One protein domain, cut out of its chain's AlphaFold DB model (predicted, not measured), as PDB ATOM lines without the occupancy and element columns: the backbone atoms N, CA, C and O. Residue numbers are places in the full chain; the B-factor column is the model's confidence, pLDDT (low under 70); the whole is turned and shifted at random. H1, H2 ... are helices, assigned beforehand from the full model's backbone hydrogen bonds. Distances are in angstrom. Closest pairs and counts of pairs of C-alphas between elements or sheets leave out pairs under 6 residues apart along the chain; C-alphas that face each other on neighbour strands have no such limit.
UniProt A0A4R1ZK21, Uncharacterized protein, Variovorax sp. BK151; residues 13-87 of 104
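AT A GLANCE: This is residues 13 to 87 of the 104 residues of an uncharacterized protein of Variovorax sp. BK151 (UniProt A0A4R1ZK21). A long, staggered helical hairpin: the long helix H1 is followed by H2, which folds back beside it over a part of each helix alone, residues 32 to 43 of H1 and residues 69 to 76 of H2, while the short helix H3 packs on residues 40 to 44 of H1. Residues 13 to 31 of H1 stick out as a free arm, which makes much of the length, and the rest is a smaller body. The printed part has 75 residues, with three named helices in the order H1, H2, H3 and no named strand, and its class is all helix. The whole is extended, with a radius of gyration of the C-alphas of 17.7 A and spans of 64 by 23 by 16 A.

HOW THE PARTS SIT: H1, residues 13 to 45, and H2, residues 56 to 76, form a helical hairpin. They touch, and their closest C-alphas, those of Ile 36 and Val 76, are 6.1 A apart. Their lines stand at a shallow tilt of 28 degrees, and they run opposite ways. H3, residues 81 to 86, touches H1 with residues 40 to 44 of H1 alone; the closest C-alphas are those of Gly 44 and Val 86, at 6.6 A. H1 and H3 run the same way at a shallow tilt of 29 degrees. H2 and H3 are close but not clearly touching, with the closest C-alphas, those of Gln 73 and Trp 83, 7.9 A apart. They run opposite ways at a shallow tilt of 34 degrees, only just short of steep. In H1, H2 and H3 every O i to N i+4 pair is within hydrogen-bond range.

IN THESE COORDINATES: H1 begins at C-alpha 13, at (340.431, 582.864, 331.809), and ends at C-alpha 45, at (365.954, 565.340, 294.344), 48.6 A from first to last C-alpha. H2 runs from His 56, C-alpha at (383.820, 558.350, 297.584), to Val 76, a length of 30.1 A. H3 runs from Val 81 to Val 86 and ends with its C-alpha at (358.383, 558.924, 295.785).

THE WHOLE: The two C-alphas farthest apart are those of Asp 13 and Asp 54, at 63.9 A. Without residues 13 to 31, which stand free, the body has 56 residues and spans 36 by 17 by 16 A. The link from H1 to H2 is short, with 10 residues, and the link from H2 to H3 is tight, with 4. The printed part has no cut. Its mean pLDDT is 89.0, and residues 23, 26 and 27, which belong to H1, are under 70.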
ATOM      1  N   ASP A  13     339.060 583.389 331.859       72.12
ATOM      2  CA  ASP A  13     340.431 582.864 331.809       72.12
ATOM      3  C   ASP A  13     340.476 581.516 331.085       72.12
ATOM      4  O   ASP A  13     341.403 581.246 330.325       72.12
ATOM      5  N   HIS A  14     339.444 580.685 331.264       70.44
ATOM      6  CA  HIS A  14     339.310 579.427 330.535       70.44
ATOM      7  C   HIS A  14     339.124 579.652 329.028       70.44
ATOM      8  O   HIS A  14     339.820 579.029 328.235       70.44
ATOM      9  N   GLN A  15     338.264 580.593 328.625       76.31
ATOM     10  CA  GLN A  15     338.086 580.951 327.212       76.31
ATOM     11  C   GLN A  15     339.360 581.533 326.585       76.31
ATOM     12  O   GLN A  15     339.682 581.217 325.440       76.31
ATOM     13  N   ARG A  16     340.116 582.345 327.335       76.56
ATOM     14  CA  ARG A  16     341.415 582.861 326.883       76.56
ATOM     15  C   ARG A  16     342.443 581.740 326.712       76.56
ATOM     16  O   ARG A  16     343.154 581.738 325.716       76.56
ATOM     17  N   MET A  17     342.506 580.791 327.648       70.25
ATOM     18  CA  MET A  17     343.390 579.623 327.545       70.25
ATOM     19  C   MET A  17     343.046 578.734 326.347       70.25
ATOM     20  O   MET A  17     343.956 578.308 325.646       70.25
ATOM     21  N   LEU A  18     341.757 578.490 326.085       76.75
ATOM     22  CA  LEU A  18     341.321 577.706 324.926       76.75
ATOM     23  C   LEU A  18     341.731 578.370 323.606       76.75
ATOM     24  O   LEU A  18     342.322 577.710 322.765       76.75
ATOM     25  N   ARG A  19     341.528 579.689 323.462       74.94
ATOM     26  CA  ARG A  19     341.954 580.418 322.256       74.94
ATOM     27  C   ARG A  19     343.468 580.330 322.020       74.94
ATOM     28  O   ARG A  19     343.887 580.124 320.891       74.94
ATOM     29  N   LEU A  20     344.278 580.459 323.072       75.19
ATOM     30  CA  LEU A  20     345.738 580.331 322.960       75.19
ATOM     31  C   LEU A  20     346.168 578.906 322.582       75.19
ATOM     32  O   LEU A  20     347.138 578.734 321.848       75.19
ATOM     33  N   ALA A  21     345.458 577.888 323.075       73.31
ATOM     34  CA  ALA A  21     345.707 576.505 322.685       73.31
ATOM     35  C   ALA A  21     345.365 576.272 321.205       73.31
ATOM     36  O   ALA A  21     346.169 575.673 320.498       73.31
ATOM     37  N   ASP A  22     344.232 576.796 320.728       72.38
ATOM     38  CA  ASP A  22     343.838 576.715 319.316       72.38
ATOM     39  C   ASP A  22     344.850 577.432 318.403       72.38
ATOM     40  O   ASP A  22     345.247 576.894 317.370       72.38
ATOM     41  N   GLU A  23     345.322 578.619 318.803       65.88
ATOM     42  CA  GLU A  23     346.369 579.362 318.086       65.88
ATOM     43  C   GLU A  23     347.688 578.572 318.018       65.88
ATOM     44  O   GLU A  23     348.315 578.511 316.959       65.88
ATOM     45  N   GLN A  24     348.092 577.916 319.113       70.12
ATOM     46  CA  GLN A  24     349.299 577.085 319.140       70.12
ATOM     47  C   GLN A  24     349.165 575.832 318.267       70.12
ATOM     48  O   GLN A  24     350.128 575.455 317.601       70.12
ATOM     49  N   VAL A  25     347.995 575.184 318.254       73.81
ATOM     50  CA  VAL A  25     347.727 574.028 317.381       73.81
ATOM     51  C   VAL A  25     347.864 574.436 315.917       73.81
ATOM     52  O   VAL A  25     348.591 573.788 315.172       73.81
ATOM     53  N   LEU A  26     347.255 575.559 315.530       69.62
ATOM     54  CA  LEU A  26     347.293 576.041 314.152       69.62
ATOM     55  C   LEU A  26     348.715 576.410 313.697       69.62
ATOM     56  O   LEU A  26     349.090 576.143 312.555       69.62
ATOM     57  N   PHE A  27     349.523 576.984 314.592       68.81
ATOM     58  CA  PHE A  27     350.936 577.252 314.320       68.81
ATOM     59  C   PHE A  27     351.744 575.954 314.146       68.81
ATOM     60  O   PHE A  27     352.491 575.828 313.177       68.81
ATOM     61  N   ASN A  28     351.539 574.965 315.023       82.38
ATOM     62  CA  ASN A  28     352.204 573.662 314.925       82.38
ATOM     63  C   ASN A  28     351.841 572.925 313.622       82.38
ATOM     64  O   ASN A  28     352.696 572.268 313.027       82.38
ATOM     65  N   ASP A  29     350.592 573.040 313.167       84.00
ATOM     66  CA  ASP A  29     350.135 572.427 311.918       84.00
ATOM     67  C   ASP A  29     350.810 573.063 310.695       84.00
ATOM     68  O   ASP A  29     351.270 572.345 309.806       84.00
ATOM     69  N   PHE A  30     350.954 574.393 310.672       86.62
ATOM     70  CA  PHE A  30     351.658 575.089 309.592       86.62
ATOM     71  C   PHE A  30     353.139 574.689 309.512       86.62
ATOM     72  O   PHE A  30     353.633 574.357 308.432       86.62
ATOM     73  N   GLU A  31     353.842 574.664 310.649       88.44
ATOM     74  CA  GLU A  31     355.241 574.216 310.697       88.44
ATOM     75  C   GLU A  31     355.377 572.768 310.207       88.44
ATOM     76  O   GLU A  31     356.293 572.438 309.445       88.44
ATOM     77  N   ARG A  32     354.434 571.899 310.591       89.19
ATOM     78  CA  ARG A  32     354.398 570.509 310.132       89.19
ATOM     79  C   ARG A  32     354.203 570.414 308.618       89.19
ATOM     80  O   ARG A  32     354.881 569.615 307.971       89.19
ATOM     81  N   GLU A  33     353.309 571.210 308.036       92.38
ATOM     82  CA  GLU A  33     353.099 571.251 306.583       92.38
ATOM     83  C   GLU A  33     354.339 571.737 305.822       92.38
ATOM     84  O   GLU A  33     354.684 571.176 304.775       92.38
ATOM     85  N   GLU A  34     355.039 572.745 306.346       94.19
ATOM     86  CA  GLU A  34     356.288 573.235 305.758       94.19
ATOM     87  C   GLU A  34     357.375 572.153 305.782       94.19
ATOM     88  O   GLU A  34     358.000 571.883 304.751       94.19
ATOM     89  N   ARG A  35     357.524 571.444 306.906       93.31
ATOM     90  CA  ARG A  35     358.449 570.306 307.023       93.31
ATOM     91  C   ARG A  35     358.104 569.168 306.062       93.31
ATOM     92  O   ARG A  35     358.999 568.599 305.440       93.31
ATOM     93  N   ILE A  36     356.816 568.855 305.877       95.38
ATOM     94  CA  ILE A  36     356.362 567.869 304.876       95.38
ATOM     95  C   ILE A  36     356.745 568.307 303.460       95.38
ATOM     96  O   ILE A  36     357.172 567.481 302.646       95.38
ATOM     97  N   ARG A  37     356.594 569.596 303.142       96.19
ATOM     98  CA  ARG A  37     356.971 570.143 301.836       96.19
ATOM     99  C   ARG A  37     358.475 570.033 301.606       96.19
ATOM    100  O   ARG A  37     358.881 569.576 300.539       96.19
ATOM    101  N   GLU A  38     359.283 570.412 302.595       95.88
ATOM    102  CA  GLU A  38     360.740 570.262 302.546       95.88
ATOM    103  C   GLU A  38     361.133 568.797 302.320       95.88
ATOM    104  O   GLU A  38     361.925 568.494 301.426       95.88
ATOM    105  N   TYR A  39     360.539 567.885 303.088       96.62
ATOM    106  CA  TYR A  39     360.794 566.454 302.986       96.62
ATOM    107  C   TYR A  39     360.500 565.905 301.583       96.62
ATOM    108  O   TYR A  39     361.347 565.237 300.991       96.62
ATOM    109  N   ARG A  40     359.348 566.256 300.994       96.94
ATOM    110  CA  ARG A  40     358.989 565.865 299.618       96.94
ATOM    111  C   ARG A  40     359.968 566.399 298.577       96.94
ATOM    112  O   ARG A  40     360.332 565.665 297.663       96.94
ATOM    113  N   LEU A  41     360.382 567.661 298.708       96.00
ATOM    114  CA  LEU A  41     361.348 568.271 297.793       96.00
ATOM    115  C   LEU A  41     362.688 567.536 297.839       96.00
ATOM    116  O   LEU A  41     363.216 567.181 296.789       96.00
ATOM    117  N   LYS A  42     363.200 567.249 299.042       95.81
ATOM    118  CA  LYS A  42     364.449 566.498 299.210       95.81
ATOM    119  C   LYS A  42     364.339 565.081 298.650       95.81
ATOM    120  O   LYS A  42     365.200 564.683 297.878       95.81
ATOM    121  N   LEU A  43     363.261 564.347 298.950       95.75
ATOM    122  CA  LEU A  43     363.045 563.002 298.395       95.75
ATOM    123  C   LEU A  43     363.025 562.989 296.863       95.75
ATOM    124  O   LEU A  43     363.568 562.075 296.247       95.75
ATOM    125  N   GLY A  44     362.405 564.000 296.249       94.50
ATOM    126  CA  GLY A  44     362.322 564.114 294.794       94.50
ATOM    127  C   GLY A  44     363.652 564.447 294.112       94.50
ATOM    128  O   GLY A  44     363.778 564.229 292.910       94.50
ATOM    129  N   MET A  45     364.628 564.973 294.855       94.31
ATOM    130  CA  MET A  45     365.954 565.340 294.344       94.31
ATOM    131  C   MET A  45     367.059 564.362 294.761       94.31
ATOM    132  O   MET A  45     368.158 564.442 294.215       94.31
ATOM    133  N   ALA A  46     366.773 563.467 295.708       94.12
ATOM    134  CA  ALA A  46     367.753 562.568 296.291       94.12
ATOM    135  C   ALA A  46     368.339 561.601 295.255       94.12
ATOM    136  O   ALA A  46     367.622 561.027 294.428       94.12
ATOM    137  N   ASP A  47     369.646 561.361 295.350       94.62
ATOM    138  CA  ASP A  47     370.292 560.299 294.584       94.62
ATOM    139  C   ASP A  47     370.066 558.943 295.257       94.62
ATOM    140  O   ASP A  47     370.848 558.486 296.089       94.62
ATOM    141  N   TRP A  48     368.982 558.278 294.871       93.06
ATOM    142  CA  TRP A  48     368.614 556.956 295.377       93.06
ATOM    143  C   TRP A  48     369.682 555.880 295.138       93.06
ATOM    144  O   TRP A  48     369.705 554.887 295.856       93.06
ATOM    145  N   ASN A  49     370.591 556.069 294.178       93.44
ATOM    146  CA  ASN A  49     371.626 555.092 293.844       93.44
ATOM    147  C   ASN A  49     373.009 555.471 294.387       93.44
ATOM    148  O   ASN A  49     374.003 554.874 293.970       93.44
ATOM    149  N   TYR A  50     373.096 556.414 295.334       93.19
ATOM    150  CA  TYR A  50     374.378 556.858 295.890       93.19
ATOM    151  C   TYR A  50     375.212 555.709 296.491       93.19
ATOM    152  O   TYR A  50     376.432 555.807 296.551       93.19
ATOM    153  N   GLU A  51     374.596 554.604 296.925       90.75
ATOM    154  CA  GLU A  51     375.310 553.426 297.446       90.75
ATOM    155  C   GLU A  51     376.068 552.641 296.367       90.75
ATOM    156  O   GLU A  51     376.976 551.876 296.683       90.75
ATOM    157  N   HIS A  52     375.715 552.838 295.097       92.62
ATOM    158  CA  HIS A  52     376.317 552.166 293.948       92.62
ATOM    159  C   HIS A  52     377.385 553.009 293.249       92.62
ATOM    160  O   HIS A  52     377.919 552.592 292.223       92.62
ATOM    161  N   THR A  53     377.687 554.200 293.766       93.81
ATOM    162  CA  THR A  53     378.730 555.051 293.197       93.81
ATOM    163  C   THR A  53     380.117 554.613 293.665       93.81
ATOM    164  O   THR A  53     380.347 554.382 294.851       93.81
ATOM    165  N   ASP A  54     381.072 554.568 292.739       94.38
ATOM    166  CA  ASP A  54     382.482 554.306 293.056       94.38
ATOM    167  C   ASP A  54     383.225 555.581 293.504       94.38
ATOM    168  O   ASP A  54     384.370 555.532 293.961       94.38
ATOM    169  N   ASN A  55     382.591 556.754 293.378       96.56
ATOM    170  CA  ASN A  55     383.165 558.018 293.821       96.56
ATOM    171  C   ASN A  55     382.877 558.244 295.311       96.56
ATOM    172  O   ASN A  55     381.759 558.572 295.704       96.56
ATOM    173  N   HIS A  56     383.920 558.157 296.138       95.56
ATOM    174  CA  HIS A  56     383.820 558.350 297.584       95.56
ATOM    175  C   HIS A  56     383.179 559.691 297.996       95.56
ATOM    176  O   HIS A  56     382.454 559.743 298.991       95.56
ATOM    177  N   GLU A  57     383.413 560.779 297.255       96.12
ATOM    178  CA  GLU A  57     382.799 562.078 297.561       96.12
ATOM    179  C   GLU A  57     381.290 562.067 297.304       96.12
ATOM    180  O   GLU A  57     380.524 562.538 298.146       96.12
ATOM    181  N   ALA A  58     380.861 561.470 296.189       94.06
ATOM    182  CA  ALA A  58     379.447 561.317 295.858       94.06
ATOM    183  C   ALA A  58     378.737 560.398 296.861       94.06
ATOM    184  O   ALA A  58     377.662 560.736 297.354       94.06
ATOM    185  N   TRP A  59     379.379 559.288 297.242       95.25
ATOM    186  CA  TRP A  59     378.855 558.382 298.264       95.25
ATOM    187  C   TRP A  59     378.652 559.100 299.599       95.25
ATOM    188  O   TRP A  59     377.599 558.987 300.227       95.25
ATOM    189  N   LYS A  60     379.650 559.879 300.034       96.44
ATOM    190  CA  LYS A  60     379.567 560.638 301.283       96.44
ATOM    191  C   LYS A  60     378.444 561.676 301.231       96.44
ATOM    192  O   LYS A  60     377.682 561.778 302.188       96.44
ATOM    193  N   ALA A  61     378.326 562.412 300.126       94.62
ATOM    194  CA  ALA A  61     377.271 563.404 299.948       94.62
ATOM    195  C   ALA A  61     375.871 562.770 300.010       94.62
ATOM    196  O   ALA A  61     375.030 563.247 300.771       94.62
ATOM    197  N   GLY A  62     375.651 561.662 299.292       94.44
ATOM    198  CA  GLY A  62     374.384 560.929 299.330       94.44
ATOM    199  C   GLY A  62     374.074 560.373 300.719       94.44
ATOM    200  O   GLY A  62     372.967 560.533 301.222       94.44
ATOM    201  N   ARG A  63     375.073 559.824 301.419       94.25
ATOM    202  CA  ARG A  63     374.903 559.352 302.800       94.25
ATOM    203  C   ARG A  63     374.469 560.472 303.750       94.25
ATOM    204  O   ARG A  63     373.577 560.266 304.579       94.25
ATOM    205  N   ASP A  64     375.104 561.637 303.662       94.62
ATOM    206  CA  ASP A  64     374.784 562.796 304.504       94.62
ATOM    207  C   ASP A  64     373.387 563.357 304.175       94.62
ATOM    208  O   ASP A  64     372.662 563.794 305.072       94.62
ATOM    209  N   GLU A  65     372.983 563.319 302.903       94.56
ATOM    210  CA  GLU A  65     371.635 563.680 302.460       94.56
ATOM    211  C   GLU A  65     370.575 562.715 303.006       94.56
ATOM    212  O   GLU A  65     369.625 563.151 303.662       94.56
ATOM    213  N   PHE A  66     370.764 561.407 302.815       94.25
ATOM    214  CA  PHE A  66     369.834 560.386 303.300       94.25
ATOM    215  C   PHE A  66     369.732 560.368 304.826       94.25
ATOM    216  O   PHE A  66     368.647 560.163 305.363       94.25
ATOM    217  N   THR A  67     370.814 560.686 305.543       92.69
ATOM    218  CA  THR A  67     370.769 560.853 307.005       92.69
ATOM    219  C   THR A  67     369.754 561.926 307.415       92.69
ATOM    220  O   THR A  67     368.918 561.676 308.282       92.69
ATOM    221  N   LYS A  68     369.760 563.087 306.749       92.00
ATOM    222  CA  LYS A  68     368.802 564.174 307.023       92.00
ATOM    223  C   LYS A  68     367.378 563.795 306.617       92.00
ATOM    224  O   LYS A  68     366.423 564.167 307.295       92.00
ATOM    225  N   LEU A  69     367.223 563.051 305.521       94.38
ATOM    226  CA  LEU A  69     365.923 562.530 305.098       94.38
ATOM    227  C   LEU A  69     365.324 561.578 306.135       94.38
ATOM    228  O   LEU A  69     364.127 561.661 306.388       94.38
ATOM    229  N   TYR A  70     366.129 560.720 306.763       92.50
ATOM    230  CA  TYR A  70     365.659 559.814 307.816       92.50
ATOM    231  C   TYR A  70     365.229 560.558 309.083       92.50
ATOM    232  O   TYR A  70     364.240 560.186 309.712       92.50
ATOM    233  N   GLU A  71     365.943 561.624 309.448       90.88
ATOM    234  CA  GLU A  71     365.559 562.487 310.569       90.88
ATOM    235  C   GLU A  71     364.215 563.178 310.305       90.88
ATOM    236  O   GLU A  71     363.323 563.127 311.151       90.88
ATOM    237  N   LEU A  72     364.038 563.752 309.109       92.25
ATOM    238  CA  LEU A  72     362.770 564.360 308.700       92.25
ATOM    239  C   LEU A  72     361.643 563.324 308.634       92.25
ATOM    240  O   LEU A  72     360.559 563.568 309.156       92.25
ATOM    241  N   GLN A  73     361.899 562.152 308.051       93.31
ATOM    242  CA  GLN A  73     360.927 561.063 307.962       93.31
ATOM    243  C   GLN A  73     360.385 560.679 309.340       93.31
ATOM    244  O   GLN A  73     359.174 560.580 309.515       93.31
ATOM    245  N   ALA A  74     361.264 560.490 310.328       90.62
ATOM    246  CA  ALA A  74     360.856 560.113 311.678       90.62
ATOM    247  C   ALA A  74     359.907 561.139 312.328       90.62
ATOM    248  O   ALA A  74     359.102 560.771 313.182       90.62
ATOM    249  N   GLU A  75     359.993 562.407 311.927       90.19
ATOM    250  CA  GLU A  75     359.143 563.487 312.423       90.19
ATOM    251  C   GLU A  75     357.822 563.605 311.650       90.19
ATOM    252  O   GLU A  75     356.758 563.725 312.264       90.19
ATOM    253  N   VAL A  76     357.865 563.579 310.312       93.06
ATOM    254  CA  VAL A  76     356.703 563.943 309.480       93.06
ATOM    255  C   VAL A  76     356.049 562.792 308.720       93.06
ATOM    256  O   VAL A  76     354.882 562.923 308.345       93.06
ATOM    257  N   ASP A  77     356.752 561.678 308.525       93.62
ATOM    258  CA  ASP A  77     356.313 560.502 307.756       93.62
ATOM    259  C   ASP A  77     356.669 559.182 308.482       93.62
ATOM    260  O   ASP A  77     357.372 558.330 307.931       93.62
ATOM    261  N   PRO A  78     356.236 558.995 309.749       90.12
ATOM    262  CA  PRO A  78     356.649 557.854 310.570       90.12
ATOM    263  C   PRO A  78     356.143 556.498 310.052       90.12
ATOM    264  O   PRO A  78     356.688 555.460 310.423       90.12
ATOM    265  N   ASP A  79     355.103 556.491 309.216       89.25
ATOM    266  CA  ASP A  79     354.563 555.310 308.537       89.25
ATOM    267  C   ASP A  79     355.158 555.100 307.129       89.25
ATOM    268  O   ASP A  79     354.929 554.060 306.506       89.25
ATOM    269  N   GLY A  80     355.954 556.056 306.639       92.12
ATOM    270  CA  GLY A  80     356.611 555.990 305.340       92.12
ATOM    271  C   GLY A  80     355.662 556.126 304.148       92.12
ATOM    272  O   GLY A  80     356.006 555.678 303.052       92.12
ATOM    273  N   VAL A  81     354.453 556.667 304.324       94.38
ATOM    274  CA  VAL A  81     353.476 556.807 303.231       94.38
ATOM    275  C   VAL A  81     354.001 557.747 302.147       94.38
ATOM    276  O   VAL A  81     353.890 557.442 300.955       94.38
ATOM    277  N   ILE A  82     354.601 558.875 302.535       94.69
ATOM    278  CA  ILE A  82     355.188 559.823 301.582       94.69
ATOM    279  C   ILE A  82     356.418 559.195 300.929       94.69
ATOM    280  O   ILE A  82     356.523 559.236 299.702       94.69
ATOM    281  N   TRP A  83     357.302 558.570 301.709       94.88
ATOM    282  CA  TRP A  83     358.474 557.864 301.193       94.88
ATOM    283  C   TRP A  83     358.102 556.879 300.085       94.88
ATOM    284  O   TRP A  83     358.621 556.984 298.976       94.88
ATOM    285  N   HIS A  84     357.154 555.971 300.338       93.38
ATOM    286  CA  HIS A  84     356.720 554.974 299.354       93.38
ATOM    287  C   HIS A  84     356.153 555.589 298.069       93.38
ATOM    288  O   HIS A  84     356.235 554.972 297.012       93.38
ATOM    289  N   SER A  85     355.568 556.787 298.146       93.38
ATOM    290  CA  SER A  85     355.009 557.460 296.969       93.38
ATOM    291  C   SER A  85     356.068 558.051 296.033       93.38
ATOM    292  O   SER A  85     355.765 558.306 294.868       93.38
ATOM    293  N   VAL A  86     357.289 558.278 296.532       93.19
ATOM    294  CA  VAL A  86     358.383 558.924 295.785       93.19
ATOM    295  C   VAL A  86     359.529 557.951 295.494       93.19
ATOM    296  O   VAL A  86     360.181 558.069 294.458       93.19
ATOM    297  N   ALA A  87     359.774 556.993 296.389       92.50
ATOM    298  CA  ALA A  87     360.878 556.054 296.284       92.50
ATOM    299  C   ALA A  87     360.779 555.187 295.013       92.50
ATOM    300  O   ALA A  87     359.698 554.675 294.696       92.50
TER     301      ALA A  87